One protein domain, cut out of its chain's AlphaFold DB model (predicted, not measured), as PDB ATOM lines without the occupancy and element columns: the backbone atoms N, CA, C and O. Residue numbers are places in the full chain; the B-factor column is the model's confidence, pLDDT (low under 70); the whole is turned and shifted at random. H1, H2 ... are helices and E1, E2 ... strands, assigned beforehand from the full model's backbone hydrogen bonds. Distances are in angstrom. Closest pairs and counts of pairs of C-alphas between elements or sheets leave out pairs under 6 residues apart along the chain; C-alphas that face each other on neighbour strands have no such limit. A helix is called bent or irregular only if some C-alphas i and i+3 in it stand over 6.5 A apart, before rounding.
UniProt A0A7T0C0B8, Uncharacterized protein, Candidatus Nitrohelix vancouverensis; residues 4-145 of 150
ATOM      1  N   LEU A   4     167.706 104.212 112.003       87.75
ATOM      2  CA  LEU A   4     168.878 104.942 112.476       87.75
ATOM      3  C   LEU A   4     168.534 105.832 113.676       87.75
ATOM      4  O   LEU A   4     169.218 105.761 114.693       87.75
ATOM      5  N   ASP A   5     167.437 106.591 113.602       87.81
ATOM      6  CA  ASP A   5     166.977 107.424 114.721       87.81
ATOM      7  C   ASP A   5     166.694 106.567 115.960       87.81
ATOM      8  O   ASP A   5     167.101 106.900 117.073       87.81
ATOM      9  N   ARG A   6     166.041 105.414 115.773       88.12
ATOM     10  CA  ARG A   6     165.753 104.476 116.863       88.12
ATOM     11  C   ARG A   6     167.028 104.012 117.562       88.12
ATOM     12  O   ARG A   6     167.103 104.042 118.790       88.12
ATOM     13  N   THR A   7     168.046 103.668 116.781       87.81
ATOM     14  CA  THR A   7     169.351 103.253 117.301       87.81
ATOM     15  C   THR A   7     170.059 104.404 118.013       87.81
ATOM     16  O   THR A   7     170.572 104.223 119.113       87.81
ATOM     17  N   MET A   8     170.070 105.602 117.432       85.81
ATOM     18  CA  MET A   8     170.789 106.744 118.001       85.81
ATOM     19  C   MET A   8     170.151 107.279 119.284       85.81
ATOM     20  O   MET A   8     170.872 107.692 120.192       85.81
ATOM     21  N   PHE A   9     168.820 107.259 119.392       85.50
ATOM     22  CA  PHE A   9     168.113 107.914 120.495       85.50
ATOM     23  C   PHE A   9     167.549 106.958 121.545       85.50
ATOM     24  O   PHE A   9     167.479 107.345 122.711       85.50
ATOM     25  N   LEU A  10     167.210 105.716 121.183       86.81
ATOM     26  CA  LEU A  10     166.577 104.767 122.104       86.81
ATOM     27  C   LEU A  10     167.455 103.550 122.404       86.81
ATOM     28  O   LEU A  10     167.706 103.243 123.564       86.81
ATOM     29  N   GLU A  11     167.962 102.874 121.383       88.94
ATOM     30  CA  GLU A  11     168.432 101.490 121.537       88.94
ATOM     31  C   GLU A  11     169.942 101.345 121.684       88.94
ATOM     32  O   GLU A  11     170.413 100.579 122.516       88.94
ATOM     33  N   GLY A  12     170.713 102.104 120.911       86.75
ATOM     34  CA  GLY A  12     172.152 101.925 120.830       86.75
ATOM     35  C   GLY A  12     172.869 102.173 122.154       86.75
ATOM     36  O   GLY A  12     172.407 102.913 123.026       86.75
ATOM     37  N   MET A  13     174.072 101.618 122.262       87.12
ATOM     38  CA  MET A  13     174.987 101.801 123.392       87.12
ATOM     39  C   MET A  13     175.092 103.275 123.831       87.12
ATOM     40  O   MET A  13     174.873 103.608 124.993       87.12
ATOM     41  N   ASN A  14     175.267 104.186 122.872       88.44
ATOM     42  CA  ASN A  14     175.415 105.625 123.117       88.44
ATOM     43  C   ASN A  14     174.087 106.404 123.178       88.44
ATOM     44  O   ASN A  14     174.109 107.634 123.223       88.44
ATOM     45  N   SER A  15     172.936 105.729 123.136       91.06
ATOM     46  CA  SER A  15     171.633 106.397 123.182       91.06
ATOM     47  C   SER A  15     171.377 107.044 124.545       91.06
ATOM     48  O   SER A  15     171.818 106.526 125.574       91.06
ATOM     49  N   GLY A  16     170.622 108.144 124.566       90.44
ATOM     50  CA  GLY A  16     170.240 108.851 125.796       90.44
ATOM     51  C   GLY A  16     169.135 108.170 126.616       90.44
ATOM     52  O   GLY A  16     168.676 108.742 127.604       90.44
ATOM     53  N   TYR A  17     168.684 106.978 126.220       93.12
ATOM     54  CA  TYR A  17     167.664 106.229 126.951       93.12
ATOM     55  C   TYR A  17     168.134 105.899 128.375       93.12
ATOM     56  O   TYR A  17     169.278 105.487 128.576       93.12
ATOM     57  N   GLY A  18     167.255 106.082 129.363       94.25
ATOM     58  CA  GLY A  18     167.562 105.859 130.778       94.25
ATOM     59  C   GLY A  18     168.221 107.048 131.486       94.25
ATOM     60  O   GLY A  18     168.349 107.021 132.708       94.25
ATOM     61  N   VAL A  19     168.644 108.103 130.767       95.62
ATOM     62  CA  VAL A  19     169.298 109.276 131.386       95.62
ATOM     63  C   VAL A  19     168.350 109.998 132.337       95.62
ATOM     64  O   VAL A  19     168.757 110.368 133.434       95.62
ATOM     65  N   LYS A  20     167.089 110.200 131.941       96.50
ATOM     66  CA  LYS A  20     166.103 110.911 132.766       96.50
ATOM     67  C   LYS A  20     165.852 110.165 134.076       96.50
ATOM     68  O   LYS A  20     165.833 110.777 135.140       96.50
ATOM     69  N   GLU A  21     165.684 108.853 133.993       97.38
ATOM     70  CA  GLU A  21     165.434 107.965 135.123       97.38
ATOM     71  C   GLU A  21     166.658 107.886 136.045       97.38
ATOM     72  O   GLU A  21     166.518 107.981 137.263       97.38
ATOM     73  N   ALA A  22     167.863 107.805 135.472       97.44
ATOM     74  CA  ALA A  22     169.118 107.843 136.216       97.44
ATOM     75  C   ALA A  22     169.313 109.161 136.974       97.44
ATOM     76  O   ALA A  22     169.688 109.149 138.146       97.44
ATOM     77  N   VAL A  23     169.029 110.294 136.326       97.75
ATOM     78  CA  VAL A  23     169.082 111.625 136.948       97.75
ATOM     79  C   VAL A  23     168.076 111.721 138.089       97.75
ATOM     80  O   VAL A  23     168.461 112.117 139.186       97.75
ATOM     81  N   ALA A  24     166.825 111.311 137.866       98.00
ATOM     82  CA  ALA A  24     165.788 111.343 138.895       98.00
ATOM     83  C   ALA A  24     166.156 110.472 140.106       98.00
ATOM     84  O   ALA A  24     166.006 110.905 141.246       98.00
ATOM     85  N   TYR A  25     166.694 109.273 139.866       98.12
ATOM     86  CA  TYR A  25     167.177 108.394 140.928       98.12
ATOM     87  C   TYR A  25     168.308 109.041 141.740       98.12
ATOM     88  O   TYR A  25     168.234 109.085 142.964       98.12
ATOM     89  N   LEU A  26     169.336 109.585 141.083       97.94
ATOM     90  CA  LEU A  26     170.468 110.210 141.776       97.94
ATOM     91  C   LEU A  26     170.065 111.500 142.507       97.94
ATOM     92  O   LEU A  26     170.590 111.772 143.583       97.94
ATOM     93  N   GLN A  27     169.109 112.262 141.973       97.62
ATOM     94  CA  GLN A  27     168.514 113.404 142.671       97.62
ATOM     95  C   GLN A  27     167.747 112.968 143.921       97.62
ATOM     96  O   GLN A  27     167.913 113.586 144.966       97.62
ATOM     97  N   ASP A  28     166.954 111.895 143.850       97.75
ATOM     98  CA  ASP A  28     166.274 111.344 145.029       97.75
ATOM     99  C   ASP A  28     167.278 110.918 146.110       97.75
ATOM    100  O   ASP A  28     167.088 111.231 147.284       97.75
ATOM    101  N   GLN A  29     168.388 110.283 145.723       97.31
ATOM    102  CA  GLN A  29     169.461 109.948 146.663       97.31
ATOM    103  C   GLN A  29     170.086 111.207 147.285       97.31
ATOM    104  O   GLN A  29     170.221 111.280 148.504       97.31
ATOM    105  N   ALA A  30     170.385 112.225 146.473       96.44
ATOM    106  CA  ALA A  30     170.959 113.492 146.928       96.44
ATOM    107  C   ALA A  30     170.004 114.327 147.808       96.44
ATOM    108  O   ALA A  30     170.439 115.118 148.646       96.44
ATOM    109  N   ASN A  31     168.690 114.153 147.651       96.00
ATOM    110  CA  ASN A  31     167.685 114.795 148.501       96.00
ATOM    111  C   ASN A  31     167.636 114.185 149.909       96.00
ATOM    112  O   ASN A  31     167.211 114.852 150.850       96.00
ATOM    113  N   ARG A  32     168.075 112.929 150.069       95.81
ATOM    114  CA  ARG A  32     168.153 112.241 151.371       95.81
ATOM    115  C   ARG A  32     169.437 112.566 152.133       95.81
ATOM    116  O   ARG A  32     169.495 112.360 153.341       95.81
ATOM    117  N   GLY A  33     170.456 113.058 151.438       94.19
ATOM    118  CA  GLY A  33     171.724 113.480 152.016       94.19
ATOM    119  C   GLY A  33     172.802 113.663 150.948       94.19
ATOM    120  O   GLY A  33     172.578 113.315 149.789       94.19
ATOM    121  N   PRO A  34     173.975 114.206 151.316       95.00
ATOM    122  CA  PRO A  34     175.097 114.351 150.394       95.00
ATOM    123  C   PRO A  34     175.514 113.009 149.782       95.00
ATOM    124  O   PRO A  34     175.550 111.993 150.476       95.00
ATOM    125  N   ILE A  35     175.863 113.019 148.496       95.44
ATOM    126  CA  ILE A  35     176.409 111.868 147.770       95.44
ATOM    127  C   ILE A  35     177.640 112.285 146.963       95.44
ATOM    128  O   ILE A  35     177.767 113.441 146.556       95.44
ATOM    129  N   VAL A  36     178.503 111.319 146.659       93.88
ATOM    130  CA  VAL A  36     179.587 111.491 145.684       93.88
ATOM    131  C   VAL A  36     179.207 110.773 144.396       93.88
ATOM    132  O   VAL A  36     178.863 109.594 144.421       93.88
ATOM    133  N   LEU A  37     179.295 111.453 143.259       94.06
ATOM    134  CA  LEU A  37     179.149 110.863 141.934       94.06
ATOM    135  C   LEU A  37     180.529 110.719 141.288       94.06
ATOM    136  O   LEU A  37     181.118 111.693 140.817       94.06
ATOM    137  N   ALA A  38     181.031 109.487 141.251       92.62
ATOM    138  CA  ALA A  38     182.256 109.136 140.553       92.62
ATOM    139  C   ALA A  38     182.028 109.121 139.032       92.62
ATOM    140  O   ALA A  38     181.069 108.527 138.531       92.62
ATOM    141  N   VAL A  39     182.936 109.752 138.286       89.44
ATOM    142  CA  VAL A  39     182.865 109.890 136.825       89.44
ATOM    143  C   VAL A  39     184.199 109.502 136.204       89.44
ATOM    144  O   VAL A  39     185.225 110.107 136.515       89.44
ATOM    145  N   SER A  40     184.187 108.523 135.298       87.94
ATOM    146  CA  SER A  40     185.395 108.066 134.600       87.94
ATOM    147  C   SER A  40     186.069 109.173 133.774       87.94
ATOM    148  O   SER A  40     185.473 110.209 133.482       87.94
ATOM    149  N   SER A  41     187.318 108.943 133.350       78.38
ATOM    150  CA  SER A  41     188.033 109.845 132.423       78.38
ATOM    151  C   SER A  41     187.284 110.073 131.107       78.38
ATOM    152  O   SER A  41     187.331 111.156 130.527       78.38
ATOM    153  N   LYS A  42     186.615 109.030 130.607       80.81
ATOM    154  CA  LYS A  42     185.933 109.004 129.309       80.81
ATOM    155  C   LYS A  42     184.542 108.384 129.474       80.81
ATOM    156  O   LYS A  42     184.345 107.237 129.084       80.81
ATOM    157  N   PRO A  43     183.593 109.112 130.086       81.19
ATOM    158  CA  PRO A  43     182.268 108.583 130.395       81.19
ATOM    159  C   PRO A  43     181.455 108.282 129.131       81.19
ATOM    160  O   PRO A  43     180.804 107.244 129.062       81.19
ATOM    161  N   GLY A  44     181.524 109.164 128.125       86.44
ATOM    162  CA  GLY A  44     180.733 109.045 126.902       86.44
ATOM    163  C   GLY A  44     179.228 109.104 127.167       86.44
ATOM    164  O   GLY A  44     178.775 109.310 128.295       86.44
ATOM    165  N   ASN A  45     178.423 108.921 126.125       88.12
ATOM    166  CA  ASN A  45     176.982 108.761 126.306       88.12
ATOM    167  C   ASN A  45     176.664 107.329 126.773       88.12
ATOM    168  O   ASN A  45     177.311 106.391 126.311       88.12
ATOM    169  N   PRO A  46     175.653 107.130 127.639       90.88
ATOM    170  CA  PRO A  46     174.744 108.133 128.209       90.88
ATOM    171  C   PRO A  46     175.266 108.843 129.472       90.88
ATOM    172  O   PRO A  46     174.629 109.786 129.942       90.88
ATOM    173  N   THR A  47     176.400 108.417 130.028       90.94
ATOM    174  CA  THR A  47     176.942 108.910 131.305       90.94
ATOM    175  C   THR A  47     177.169 110.426 131.323       90.94
ATOM    176  O   THR A  47     176.874 111.084 132.321       90.94
ATOM    177  N   ASP A  48     177.606 111.011 130.207       90.75
ATOM    178  CA  ASP A  48     177.749 112.461 130.051       90.75
ATOM    179  C   ASP A  48     176.422 113.211 130.191       90.75
ATOM    180  O   ASP A  48     176.381 114.283 130.799       90.75
ATOM    181  N   GLY A  49     175.326 112.630 129.697       91.94
ATOM    182  CA  GLY A  49     173.987 113.178 129.886       91.94
ATOM    183  C   GLY A  49     173.635 113.276 131.368       91.94
ATOM    184  O   GLY A  49     173.231 114.340 131.832       91.94
ATOM    185  N   VAL A  50     173.868 112.202 132.129       94.50
ATOM    186  CA  VAL A  50     173.619 112.173 133.579       94.50
ATOM    187  C   VAL A  50     174.437 113.249 134.299       94.50
ATOM    188  O   VAL A  50     173.885 114.035 135.068       94.50
ATOM    189  N   LEU A  51     175.734 113.356 133.994       92.19
ATOM    190  CA  LEU A  51     176.613 114.363 134.593       92.19
ATOM    191  C   LEU A  51     176.135 115.799 134.328       92.19
ATOM    192  O   LEU A  51     176.122 116.625 135.240       92.19
ATOM    193  N   ILE A  52     175.737 116.117 133.092       91.50
ATOM    194  CA  ILE A  52     175.320 117.475 132.711       91.50
ATOM    195  C   ILE A  52     174.119 117.947 133.539       91.50
ATOM    196  O   ILE A  52     174.106 119.105 133.970       91.50
ATOM    197  N   TYR A  53     173.142 117.070 133.783       94.31
ATOM    198  CA  TYR A  53     171.956 117.400 134.579       94.31
ATOM    199  C   TYR A  53     172.246 117.489 136.085       94.31
ATOM    200  O   TYR A  53     171.562 118.231 136.793       94.31
ATOM    201  N   LEU A  54     173.265 116.778 136.579       94.38
ATOM    202  CA  LEU A  54     173.580 116.709 138.010       94.38
ATOM    203  C   LEU A  54     174.658 117.700 138.475       94.38
ATOM    204  O   LEU A  54     174.696 118.020 139.656       94.38
ATOM    205  N   ARG A  55     175.485 118.259 137.580       87.06
ATOM    206  CA  ARG A  55     176.661 119.090 137.941       87.06
ATOM    207  C   ARG A  55     176.394 120.341 138.797       87.06
ATOM    208  O   ARG A  55     177.344 120.956 139.262       87.06
ATOM    209  N   LYS A  56     175.140 120.790 138.913       88.44
ATOM    210  CA  LYS A  56     174.742 121.963 139.721       88.44
ATOM    211  C   LYS A  56     173.909 121.589 140.952       88.44
ATOM    212  O   LYS A  56     173.364 122.475 141.602       88.44
ATOM    213  N   GLN A  57     173.754 120.298 141.242       91.81
ATOM    214  CA  GLN A  57     173.017 119.827 142.410       91.81
ATOM    215  C   GLN A  57     173.887 119.991 143.658       91.81
ATOM    216  O   GLN A  57     174.977 119.436 143.721       91.81
ATOM    217  N   ALA A  58     173.408 120.748 144.649       90.94
ATOM    218  CA  ALA A  58     174.206 121.136 145.817       90.94
ATOM    219  C   ALA A  58     174.680 119.946 146.672       90.94
ATOM    220  O   ALA A  58     175.767 119.994 147.235       90.94
ATOM    221  N   ASN A  59     173.889 118.871 146.729       95.62
ATOM    222  CA  ASN A  59     174.192 117.673 147.519       95.62
ATOM    223  C   ASN A  59     174.937 116.591 146.717       95.62
ATOM    224  O   ASN A  59     175.007 115.446 147.160       95.62
ATOM    225  N   ILE A  60     175.451 116.921 145.529       94.69
ATOM    226  CA  ILE A  60     176.214 115.991 144.696       94.69
ATOM    227  C   ILE A  60     177.620 116.544 144.506       94.69
ATOM    228  O   ILE A  60     177.831 117.514 143.779       94.69
ATOM    229  N   GLU A  61     178.591 115.877 145.113       91.00
ATOM    230  CA  GLU A  61     179.999 116.104 144.821       91.00
ATOM    231  C   GLU A  61     180.405 115.279 143.597       91.00
ATOM    232  O   GLU A  61     180.151 114.076 143.532       91.00
ATOM    233  N   ILE A  62     181.035 115.911 142.606       89.50
ATOM    234  CA  ILE A  62     181.557 115.204 141.434       89.50
ATOM    235  C   ILE A  62     183.002 114.798 141.704       89.50
ATOM    236  O   ILE A  62     183.878 115.654 141.797       89.50
ATOM    237  N   LEU A  63     183.252 113.489 141.745       87.81
ATOM    238  CA  LEU A  63     184.596 112.931 141.821       87.81
ATOM    239  C   LEU A  63     185.027 112.443 140.439       87.81
ATOM    240  O   LEU A  63     184.527 111.442 139.923       87.81
ATOM    241  N   HIS A  64     185.990 113.125 139.835       87.00
ATOM    242  CA  HIS A  64     186.615 112.631 138.617       87.00
ATOM    243  C   HIS A  64     187.589 111.491 138.951       87.00
ATOM    244  O   HIS A  64     188.485 111.656 139.772       87.00
ATOM    245  N   VAL A  65     187.428 110.335 138.296       88.38
ATOM    246  CA  VAL A  65     188.283 109.142 138.459       88.38
ATOM    247  C   VAL A  65     189.045 108.844 137.161       88.38
ATOM    248  O   VAL A  65     188.744 107.891 136.435       88.38
ATOM    249  N   PRO A  66     190.023 109.689 136.795       85.19
ATOM    250  CA  PRO A  66     190.677 109.643 135.492       85.19
ATOM    251  C   PRO A  66     191.549 108.403 135.289       85.19
ATOM    252  O   PRO A  66     191.770 107.980 134.156       85.19
ATOM    253  N   TRP A  67     192.024 107.808 136.385       86.06
ATOM    254  CA  TRP A  67     192.805 106.576 136.369       86.06
ATOM    255  C   TRP A  67     191.979 105.372 135.917       86.06
ATOM    256  O   TRP A  67     192.534 104.414 135.387       86.06
ATOM    257  N   TRP A  68     190.661 105.398 136.096       88.12
ATOM    258  CA  TRP A  68     189.792 104.300 135.700       88.12
ATOM    259  C   TRP A  68     189.401 104.436 134.212       88.12
ATOM    260  O   TRP A  68     189.098 105.547 133.757       88.12
ATOM    261  N   PRO A  69     189.383 103.339 133.422       88.50
ATOM    262  CA  PRO A  69     189.569 101.929 133.801       88.50
ATOM    263  C   PRO A  69     191.015 101.410 133.706       88.50
ATOM    264  O   PRO A  69     191.232 100.217 133.896       88.50
ATOM    265  N   LEU A  70     192.005 102.256 133.386       84.62
ATOM    266  CA  LEU A  70     193.412 101.826 133.266       84.62
ATOM    267  C   LEU A  70     193.937 101.236 134.585       84.62
ATOM    268  O   LEU A  70     194.676 100.255 134.584       84.62
ATOM    269  N   HIS A  71     193.486 101.797 135.704       87.19
ATOM    270  CA  HIS A  71     193.571 101.213 137.030       87.19
ATOM    271  C   HIS A  71     192.190 100.683 137.426       87.19
ATOM    272  O   HIS A  71     191.233 101.441 137.578       87.19
ATOM    273  N   GLU A  72     192.089  99.362 137.591       88.88
ATOM    274  CA  GLU A  72     190.809  98.651 137.741       88.88
ATOM    275  C   GLU A  72     190.032  99.016 139.015       88.88
ATOM    276  O   GLU A  72     188.812  98.837 139.069       88.88
ATOM    277  N   ARG A  73     190.729  99.518 140.044       90.31
ATOM    278  CA  ARG A  73     190.096 100.032 141.259       90.31
ATOM    279  C   ARG A  73     189.593 101.449 141.036       90.31
ATOM    280  O   ARG A  73     190.383 102.363 140.811       90.31
ATOM    281  N   LEU A  74     188.282 101.622 141.155       90.50
ATOM    282  CA  LEU A  74     187.615 102.910 141.050       90.50
ATOM    283  C   LEU A  74     188.074 103.841 142.167       90.50
ATOM    284  O   LEU A  74     188.426 104.979 141.889       90.50
ATOM    285  N   ILE A  75     188.142 103.330 143.396       89.44
ATOM    286  CA  ILE A  75     188.665 104.044 144.558       89.44
ATOM    287  C   ILE A  75     189.939 103.324 145.033       89.44
ATOM    288  O   ILE A  75     189.861 102.270 145.675       89.44
ATOM    289  N   PRO A  76     191.142 103.812 144.685       83.81
ATOM    290  CA  PRO A  76     192.383 103.214 145.156       83.81
ATOM    291  C   PRO A  76     192.571 103.424 146.666       83.81
ATOM    292  O   PRO A  76     192.103 104.399 147.250       83.81
ATOM    293  N   LYS A  77     193.306 102.509 147.309       79.56
ATOM    294  CA  LYS A  77     193.736 102.691 148.701       79.56
ATOM    295  C   LYS A  77     194.869 103.716 148.731       79.56
ATOM    296  O   LYS A  77     195.918 103.457 148.149       79.56
ATOM    297  N   GLY A  78     194.681 104.824 149.443       78.31
ATOM    298  CA  GLY A  78     195.691 105.874 149.580       78.31
ATOM    299  C   GLY A  78     195.358 107.115 148.759       78.31
ATOM    300  O   GLY A  78     194.207 107.542 148.727       78.31
ATOM    301  N   GLU A  79     196.379 107.727 148.171       79.94
ATOM    302  CA  GLU A  79     196.225 108.937 147.365       79.94
ATOM    303  C   GLU A  79     195.901 108.606 145.908       79.94
ATOM    304  O   GLU A  79     196.376 107.611 145.359       79.94
ATOM    305  N   ALA A  80     195.091 109.460 145.286       80.19
ATOM    306  CA  ALA A  80     194.712 109.372 143.888       80.19
ATOM    307  C   ALA A  80     194.838 110.748 143.200       80.19
ATOM    308  O   ALA A  80     194.669 111.774 143.869       80.19
ATOM    309  N   PRO A  81     195.121 110.791 141.883       78.88
ATOM    310  CA  PRO A  81     195.149 112.031 141.103       78.88
ATOM    311  C   PRO A  81     193.793 112.739 141.066       78.88
ATOM    312  O   PRO A  81     192.883 112.294 140.381       78.88
ATOM    313  N   ASP A  82     193.648 113.871 141.740       75.81
ATOM    314  CA  ASP A  82     192.437 114.684 141.669       75.81
ATOM    315  C   ASP A  82     192.523 115.672 140.499       75.81
ATOM    316  O   ASP A  82     193.476 116.449 140.386       75.81
ATOM    317  N   HIS A  83     191.523 115.647 139.620       71.31
ATOM    318  CA  HIS A  83     191.423 116.554 138.481       71.31
ATOM    319  C   HIS A  83     190.177 117.409 138.656       71.31
ATOM    320  O   HIS A  83     189.073 116.881 138.774       71.31
ATOM    321  N   ALA A  84     190.335 118.732 138.570       63.78
ATOM    322  CA  ALA A  84     189.203 119.651 138.672       63.78
ATOM    323  C   ALA A  84     188.170 119.432 137.545       63.78
ATOM    324  O   ALA A  84     186.998 119.763 137.702       63.78
ATOM    325  N   HIS A  85     188.591 118.857 136.409       66.25
ATOM    326  CA  HIS A  85     187.712 118.480 135.306       66.25
ATOM    327  C   HIS A  85     188.221 117.272 134.508       66.25
ATOM    328  O   HIS A  85     189.421 117.108 134.303       66.25
ATOM    329  N   LYS A  86     187.292 116.506 133.911       64.56
ATOM    330  CA  LYS A  86     187.593 115.336 133.052       64.56
ATOM    331  C   LYS A  86     188.490 115.608 131.829       64.56
ATOM    332  O   LYS A  86     189.074 114.675 131.293       64.56
ATOM    333  N   TYR A  87     188.579 116.855 131.358       66.75
ATOM    334  CA  TYR A  87     189.421 117.232 130.209       66.75
ATOM    335  C   TYR A  87     190.808 117.740 130.608       66.75
ATOM    336  O   TYR A  87     191.641 118.006 129.739       66.75
ATOM    337  N   GLN A  88     191.062 117.891 131.905       67.69
ATOM    338  CA  GLN A  88     192.345 118.355 132.394       67.69
ATOM    339  C   GLN A  88     193.323 117.181 132.423       67.69
ATOM    340  O   GLN A  88     193.054 116.162 133.055       67.69
ATOM    341  N   LYS A  89     194.442 117.308 131.706       64.19
ATOM    342  CA  LYS A  89     195.467 116.255 131.630       64.19
ATOM    343  C   LYS A  89     196.400 116.251 132.837       64.19
ATOM    344  O   LYS A  89     196.845 115.183 133.237       64.19
ATOM    345  N   GLU A  90     196.636 117.421 133.423       68.12
ATOM    346  CA  GLU A  90     197.474 117.569 134.610       68.12
ATOM    347  C   GLU A  90     196.627 117.443 135.882       68.12
ATOM    348  O   GLU A  90     195.568 118.082 135.962       68.12
ATOM    349  N   PRO A  91     197.059 116.640 136.869       65.62
ATOM    350  CA  PRO A  91     196.379 116.568 138.151       65.62
ATOM    351  C   PRO A  91     196.464 117.922 138.853       65.62
ATOM    352  O   PRO A  91     197.496 118.591 138.845       65.62
ATOM    353  N   PHE A  92     195.367 118.324 139.483       70.19
ATOM    354  CA  PHE A  92     195.335 119.521 140.317       70.19
ATOM    355  C   PHE A  92     195.981 119.258 141.687       70.19
ATOM    356  O   PHE A  92     196.588 120.154 142.266       70.19
ATOM    357  N   ALA A  93     195.875 118.024 142.191       76.25
ATOM    358  CA  ALA A  93     196.546 117.551 143.400       76.25
ATOM    359  C   ALA A  93     196.561 116.014 143.446       76.25
ATOM    360  O   ALA A  93     195.778 115.358 142.762       76.25
ATOM    361  N   LEU A  94     197.398 115.428 144.303       80.00
ATOM    362  CA  LEU A  94     197.142 114.088 144.834       80.00
ATOM    363  C   LEU A  94     196.284 114.244 146.088       80.00
ATOM    364  O   LEU A  94     196.609 115.044 146.965       80.00
ATOM    365  N   LYS A  95     195.172 113.512 146.172       75.31
ATOM    366  CA  LYS A  95     194.304 113.526 147.353       75.31
ATOM    367  C   LYS A  95     194.032 112.120 147.834       75.31
ATOM    368  O   LYS A  95     193.726 111.226 147.047       75.31
ATOM    369  N   ARG A  96     194.071 111.932 149.152       74.38
ATOM    370  CA  ARG A  96     193.483 110.745 149.768       74.38
ATOM    371  C   ARG A  96     191.967 110.845 149.642       74.38
ATOM    372  O   ARG A  96     191.354 111.739 150.227       74.38
ATOM    373  N   LEU A  97     191.383 109.925 148.882       74.50
ATOM    374  CA  LEU A  97     189.938 109.846 148.720       74.50
ATOM    375  C   LEU A  97     189.328 109.393 150.045       74.50
ATOM    376  O   LEU A  97     189.586 108.288 150.516       74.50
ATOM    377  N   HIS A  98     188.548 110.273 150.654       69.19
ATOM    378  CA  HIS A  98     187.739 109.985 151.824       69.19
ATOM    379  C   HIS A  98     186.376 110.619 151.587       69.19
ATOM    380  O   HIS A  98     186.281 111.711 151.034       69.19
ATOM    381  N   SER A  99     185.325 109.904 151.958       76.12
ATOM    382  CA  SER A  99     183.964 110.406 151.863       76.12
ATOM    383  C   SER A  99     183.155 109.777 152.978       76.12
ATOM    384  O   SER A  99     183.070 108.550 153.061       76.12
ATOM    385  N   ASP A 100     182.554 110.631 153.803       84.88
ATOM    386  CA  ASP A 100     181.525 110.239 154.768       84.88
ATOM    387  C   ASP A 100     180.167 110.012 154.057       84.88
ATOM    388  O   ASP A 100     179.220 109.502 154.652       84.88
ATOM    389  N   ALA A 101     180.076 110.364 152.768       91.00
ATOM    390  CA  ALA A 101     178.913 110.181 151.908       91.00
ATOM    391  C   ALA A 101     179.026 108.912 151.035       91.00
ATOM    392  O   ALA A 101     180.135 108.528 150.640       91.00
ATOM    393  N   PRO A 102     177.895 108.270 150.684       95.06
ATOM    394  CA  PRO A 102     177.885 107.141 149.759       95.06
ATOM    395  C   PRO A 102     178.368 107.553 148.365       95.06
ATOM    396  O   PRO A 102     178.078 108.653 147.883       95.06
ATOM    397  N   ILE A 103     179.066 106.633 147.699       95.25
ATOM    398  CA  ILE A 103     179.643 106.863 146.373       95.25
ATOM    399  C   ILE A 103     178.813 106.137 145.329       95.25
ATOM    400  O   ILE A 103     178.662 104.917 145.373       95.25
ATOM    401  N   PHE A 104     178.322 106.884 144.351       96.75
ATOM    402  CA  PHE A 104     177.636 106.375 143.179       96.75
ATOM    403  C   PHE A 104     178.560 106.398 141.969       96.75
ATOM    404  O   PHE A 104     179.342 107.325 141.781       96.75
ATOM    405  N   PHE A 105     178.439 105.388 141.118       96.00
ATOM    406  CA  PHE A 105     179.167 105.287 139.865       96.00
ATOM    407  C   PHE A 105     178.205 104.911 138.743       96.00
ATOM    408  O   PHE A 105     177.580 103.848 138.779       96.00
ATOM    409  N   VAL A 106     178.080 105.791 137.752       95.19
ATOM    410  CA  VAL A 106     177.325 105.509 136.528       95.19
ATOM    411  C   VAL A 106     178.263 104.786 135.576       95.19
ATOM    412  O   VAL A 106     179.220 105.382 135.075       95.19
ATOM    413  N   TYR A 107     178.006 103.501 135.352       93.19
ATOM    414  CA  TYR A 107     178.895 102.659 134.566       93.19
ATOM    415  C   TYR A 107     178.888 103.110 133.101       93.19
ATOM    416  O   TYR A 107     177.831 103.084 132.464       93.19
ATOM    417  N   PRO A 108     180.026 103.557 132.544       89.88
ATOM    418  CA  PRO A 108     180.077 103.963 131.151       89.88
ATOM    419  C   PRO A 108     180.113 102.735 130.246       89.88
ATOM    420  O   PRO A 108     180.690 101.705 130.596       89.88
ATOM    421  N   TYR A 109     179.563 102.856 129.042       82.94
ATOM    422  CA  TYR A 109     179.756 101.818 128.040       82.94
ATOM    423  C   TYR A 109     181.166 101.884 127.474       82.94
ATOM    424  O   TYR A 109     181.497 102.736 126.650       82.94
ATOM    425  N   ILE A 110     181.996 100.959 127.926       81.81
ATOM    426  CA  ILE A 110     183.372 100.791 127.482       81.81
ATOM    427  C   ILE A 110     183.663  99.303 127.280       81.81
ATOM    428  O   ILE A 110     182.875  98.444 127.663       81.81
ATOM    429  N   SER A 111     184.820  98.979 126.705       82.19
ATOM    430  CA  SER A 111     185.257  97.590 126.511       82.19
ATOM    431  C   SER A 111     185.588  96.850 127.814       82.19
ATOM    432  O   SER A 111     185.869  95.656 127.783       82.19
ATOM    433  N   TYR A 112     185.602  97.547 128.952       84.19
ATOM    434  CA  TYR A 112     185.766  96.932 130.262       84.19
ATOM    435  C   TYR A 112     184.422  96.318 130.696       84.19
ATOM    436  O   TYR A 112     183.429  97.040 130.705       84.19
ATOM    437  N   PRO A 113     184.346  95.015 131.030       88.69
ATOM    438  CA  PRO A 113     183.083  94.387 131.421       88.69
ATOM    439  C   PRO A 113     182.615  94.784 132.828       88.69
ATOM    440  O   PRO A 113     183.412  94.848 133.772       88.69
ATOM    441  N   ALA A 114     181.304  94.955 133.004       89.75
ATOM    442  CA  ALA A 114     180.692  95.280 134.297       89.75
ATOM    443  C   ALA A 114     180.948  94.201 135.369       89.75
ATOM    444  O   ALA A 114     181.172  94.504 136.541       89.75
ATOM    445  N   GLU A 115     181.001  92.931 134.971       91.12
ATOM    446  CA  GLU A 115     181.344  91.806 135.852       91.12
ATOM    447  C   GLU A 115     182.775  91.923 136.397       91.12
ATOM    448  O   GLU A 115     183.014  91.742 137.596       91.12
ATOM    449  N   SER A 116     183.724  92.299 135.534       93.25
ATOM    450  CA  SER A 116     185.112  92.569 135.924       93.25
ATOM    451  C   SER A 116     185.191  93.739 136.899       93.25
ATOM    452  O   SER A 116     185.909  93.653 137.895       93.25
ATOM    453  N   PHE A 117     184.401  94.793 136.672       94.06
ATOM    454  CA  PHE A 117     184.303  95.917 137.599       94.06
ATOM    455  C   PHE A 117     183.863  95.479 138.995       94.06
ATOM    456  O   PHE A 117     184.568  95.783 139.955       94.06
ATOM    457  N   VAL A 118     182.770  94.721 139.113       93.69
ATOM    458  CA  VAL A 118     182.269  94.244 140.416       93.69
ATOM    459  C   VAL A 118     183.294  93.344 141.108       93.69
ATOM    460  O   VAL A 118     183.492  93.444 142.317       93.69
ATOM    461  N   LYS A 119     184.000  92.493 140.355       94.38
ATOM    462  CA  LYS A 119     185.054  91.628 140.907       94.38
ATOM    463  C   LYS A 119     186.230  92.427 141.480       94.38
ATOM    464  O   LYS A 119     186.824  92.012 142.474       94.38
ATOM    465  N   LYS A 120     186.594  93.543 140.846       94.12
ATOM    466  CA  LYS A 120     187.732  94.393 141.245       94.12
ATOM    467  C   LYS A 120     187.360  95.465 142.274       94.12
ATOM    468  O   LYS A 120     188.249  95.946 142.978       94.12
ATOM    469  N   ASN A 121     186.071  95.772 142.385       94.12
ATOM    470  CA  ASN A 121     185.481  96.775 143.268       94.12
ATOM    471  C   ASN A 121     184.323  96.144 144.068       94.12
ATOM    472  O   ASN A 121     183.163  96.508 143.864       94.12
ATOM    473  N   PRO A 122     184.596  95.139 144.924       94.00
ATOM    474  CA  PRO A 122     183.560  94.356 145.605       94.00
ATOM    475  C   PRO A 122     182.653  95.180 146.534       94.00
ATOM    476  O   PRO A 122     181.547  94.731 146.854       94.00
ATOM    477  N   GLU A 123     183.104  96.359 146.961       93.12
ATOM    478  CA  GLU A 123     182.349  97.345 147.731       93.12
ATOM    479  C   GLU A 123     181.224  98.010 146.924       93.12
ATOM    480  O   GLU A 123     180.237  98.454 147.506       93.12
ATOM    481  N   PHE A 124     181.319  98.019 145.592       95.56
ATOM    482  CA  PHE A 124     180.286  98.559 144.718       95.56
ATOM    483  C   PHE A 124     179.239  97.497 144.387       95.56
ATOM    484  O   PHE A 124     179.528  96.451 143.800       95.56
ATOM    485  N   LYS A 125     177.980  97.788 144.717       95.88
ATOM    486  CA  LYS A 125     176.817  96.969 144.362       95.88
ATOM    487  C   LYS A 125     175.973  97.683 143.322       95.88
ATOM    488  O   LYS A 125     175.758  98.890 143.415       95.88
ATOM    489  N   LYS A 126     175.476  96.942 142.332       96.88
ATOM    490  CA  LYS A 126     174.503  97.481 141.378       96.88
ATOM    491  C   LYS A 126     173.222  97.825 142.135       96.88
ATOM    492  O   LYS A 126     172.677  96.969 142.823       96.88
ATOM    493  N   THR A 127     172.774  99.067 142.011       96.56
ATOM    494  CA  THR A 127     171.551  99.558 142.665       96.56
ATOM    495  C   THR A 127     170.434  99.805 141.672       96.56
ATOM    496  O   THR A 127     169.287  99.515 141.982       96.56
ATOM    497  N   MET A 128     170.769 100.273 140.467       96.69
ATOM    498  CA  MET A 128     169.804 100.513 139.399       96.69
ATOM    499  C   MET A 128     170.344 100.045 138.051       96.69
ATOM    500  O   MET A 128     171.553 100.045 137.805       96.69
ATOM    501  N   SER A 129     169.423  99.659 137.175       96.00
ATOM    502  CA  SER A 129     169.687  99.302 135.785       96.00
ATOM    503  C   SER A 129     168.490  99.725 134.940       96.00
ATOM    504  O   SER A 129     167.378  99.242 135.148       96.00
ATOM    505  N   PHE A 130     168.708 100.650 134.010       95.25
ATOM    506  CA  PHE A 130     167.679 101.114 133.084       95.25
ATOM    507  C   PHE A 130     167.901 100.441 131.735       95.25
ATOM    508  O   PHE A 130     168.690 100.917 130.915       95.25
ATOM    509  N   ALA A 131     167.252  99.290 131.547       93.88
ATOM    510  CA  ALA A 131     167.343  98.508 130.321       93.88
ATOM    511  C   ALA A 131     166.835  99.313 129.121       93.88
ATOM    512  O   ALA A 131     165.748  99.894 129.164       93.88
ATOM    513  N   LYS A 132     167.625  99.338 128.050       92.38
ATOM    514  CA  LYS A 132     167.246  99.952 126.781       92.38
ATOM    515  C   LYS A 132     166.306  99.023 126.004       92.38
ATOM    516  O   LYS A 132     166.310  97.813 126.243       92.38
ATOM    517  N   PRO A 133     165.522  99.549 125.044       92.75
ATOM    518  CA  PRO A 133     164.556  98.740 124.298       92.75
ATOM    519  C   PRO A 133     165.161  97.590 123.479       92.75
ATOM    520  O   PRO A 133     164.436  96.676 123.102       92.75
ATOM    521  N   ASP A 134     166.472  97.602 123.224       89.56
ATOM    522  CA  ASP A 134     167.162  96.522 122.515       89.56
ATOM    523  C   ASP A 134     167.516  95.314 123.395       89.56
ATOM    524  O   ASP A 134     168.041  94.325 122.884       89.56
ATOM    525  N   ALA A 135     167.249  95.401 124.704       87.06
ATOM    526  CA  ALA A 135     167.538  94.395 125.726       87.06
ATOM    527  C   ALA A 135     169.017  93.972 125.845       87.06
ATOM    528  O   ALA A 135     169.334  93.047 126.591       87.06
ATOM    529  N   ARG A 136     169.932  94.639 125.134       87.94
ATOM    530  CA  ARG A 136     171.375  94.348 125.150       87.94
ATOM    531  C   ARG A 136     172.136  95.350 125.996       87.94
ATOM    532  O   ARG A 136     173.154  95.012 126.591       87.94
ATOM    533  N   HIS A 137     171.639  96.576 126.042       90.56
ATOM    534  CA  HIS A 137     172.274  97.675 126.738       90.56
ATOM    535  C   HIS A 137     171.393  98.116 127.913       90.56
ATOM    536  O   HIS A 137     170.171  98.174 127.807       90.56
ATOM    537  N   ALA A 138     172.001  98.448 129.053       92.94
ATOM    538  CA  ALA A 138     171.329  99.143 130.154       92.94
ATOM    539  C   ALA A 138     172.212 100.244 130.758       92.94
ATOM    540  O   ALA A 138     173.428 100.068 130.823       92.94
ATOM    541  N   LEU A 139     171.630 101.375 131.168       93.69
ATOM    542  CA  LEU A 139     172.357 102.371 131.960       93.69
ATOM    543  C   LEU A 139     172.398 101.867 133.402       93.69
ATOM    544  O   LEU A 139     171.363 101.791 134.065       93.69
ATOM    545  N   GLU A 140     173.580 101.481 133.869       95.56
ATOM    546  CA  GLU A 140     173.757 100.867 135.183       95.56
ATOM    547  C   GLU A 140     174.356 101.848 136.192       95.56
ATOM    548  O   GLU A 140     175.266 102.619 135.878       95.56
ATOM    549  N   ILE A 141     173.850 101.798 137.425       97.12
ATOM    550  CA  ILE A 141     174.337 102.611 138.540       97.12
ATOM    551  C   ILE A 141     174.759 101.696 139.678       97.12
ATOM    552  O   ILE A 141     173.979 100.887 140.192       97.12
ATOM    553  N   TYR A 142     175.998 101.879 140.108       97.50
ATOM    554  CA  TYR A 142     176.607 101.178 141.221       97.50
ATOM    555  C   TYR A 142     176.737 102.106 142.422       97.50
ATOM    556  O   TYR A 142     176.921 103.308 142.256       97.50
ATOM    557  N   ARG A 143     176.648 101.546 143.627       96.38
ATOM    558  CA  ARG A 143     176.793 102.262 144.893       96.38
ATOM    559  C   ARG A 143     177.763 101.524 145.800       96.38
ATOM    560  O   ARG A 143     177.630 100.312 145.964       96.38
ATOM    561  N   ALA A 144     178.680 102.260 146.405       94.69
ATOM    562  CA  ALA A 144     179.430 101.842 147.578       94.69
ATOM    563  C   ALA A 144     178.990 102.680 148.785       94.69
ATOM    564  O   ALA A 144     178.527 103.817 148.637       94.69
ATOM    565  N   GLU A 145     179.119 102.109 149.980       90.75
ATOM    566  CA  GLU A 145     178.984 102.881 151.216       90.75
ATOM    567  C   GLU A 145     180.108 103.919 151.339       90.75
ATOM    568  O   GLU A 145     181.067 103.926 150.561       90.75
TER     569      GLU A 145
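Overview. This is residues 4 to 145 of the 150 residues of an uncharacterized protein of Candidatus Nitrohelix vancouverensis (UniProt A0A7T0C0B8). A strongly twisted five-stranded sheet, E2 E1 E5 E7 E6, has two helices, H2 and H3, packed over one face, while H4 only grazes the sheet. The small helix H1 and the two-stranded hairpin of E3 and E4 lie at the two ends of the longest axis, beyond the body that the five-stranded sheet makes with H2 and H3. The printed part has 142 residues, with four named helices and seven named strands in the order H1 H2 E1 H3 E2 E3 E4 E5 H4 E6 E7; the large sheet is mixed, and the class is mixed, helices and strands. The whole is compact, with a radius of gyration of the C-alphas of 14.7 A, and rounded, with spans of 44 by 32 by 29 A.

Arrangement. H1, residues 4 to 11, is not on the sheet and touches no helix. H2, residues 19 to 32, is on the sheet of E2 (60 to 65), E1 (35 to 40), E5 (103 to 106), E7 (138 to 144) and E6 (125 to 131), in that order, at a height over the sheet of 7.3 A. It lies over E7 and only just not over E5, on which 2 of its C-alphas fall; on the local plane its line and that of E7 stand at 10 degrees, along the strands. H3, residues 47 to 54, is on the same face as H2 at a height over the sheet of 8.8 A; it lies over E5, only just not over E1, on which 2 of its C-alphas fall, and stands at 16 degrees to E5 on the local plane. H2 and H3 touch, the closest C-alphas being those of Val 19 and Val 50 at 5.6 A, at a steep tilt of 45 degrees, the same way. E1, H3 and E2 form a strand-helix-strand unit, two parallel neighbour strands with a helix between them along the chain, with a right-handed crossover; N 63 and O 37 are 2.9 A apart. E1 and E5 are parallel, with N 38 and O 104 at 2.8 A. E5 and E7 are antiparallel, with N 105 and O 142 at 2.8 A. E7 and the edge strand E6 are antiparallel and form a hairpin, with N 141 and O 128 at 2.9 A. E3, residues 79 to 82, and E4, residues 93 to 96, form an antiparallel hairpin, with N 80 and O 95 at 2.8 A; the closest C-alphas of E2 and E3 are those of His 64 and Asp 82, 6.9 A apart. H4, residues 114 to 120, only grazes the sheet with its residues 114 to 118; E5, H4 and E6 form a split strand-helix-strand unit, E7 lying between the two strands in the sheet, with a right-handed crossover. Every O i to N i+4 pair is within hydrogen-bond range in H2, H3 and H4, and 3 of 4 are in H1.

Along the chain. H1 begins at C-alpha 4, (168.878, 104.942, 112.476); it is irregular, but only just, as C-alphas 8 and 11 are 6.8 A apart. H2 runs 20.2 A from Val 19 to C-alpha 32 at (168.153, 112.241, 151.371). E1 measures 16.4 A, E2 15.2 A and E6 17.0 A. E7 measures 19.4 A and ends at C-alpha 144, (179.430, 101.842, 147.578).

Size, cuts and confidence. The C-alphas farthest apart are those of Leu 4 and Gly 78, at 45.8 A. The printed part has no cut. The link from E2 to E3, residues 66 to 78, is long, and the other links are short or tight. The mean pLDDT of the printed part is 88.4; residues 84 to 91 and residue 98 are under 70.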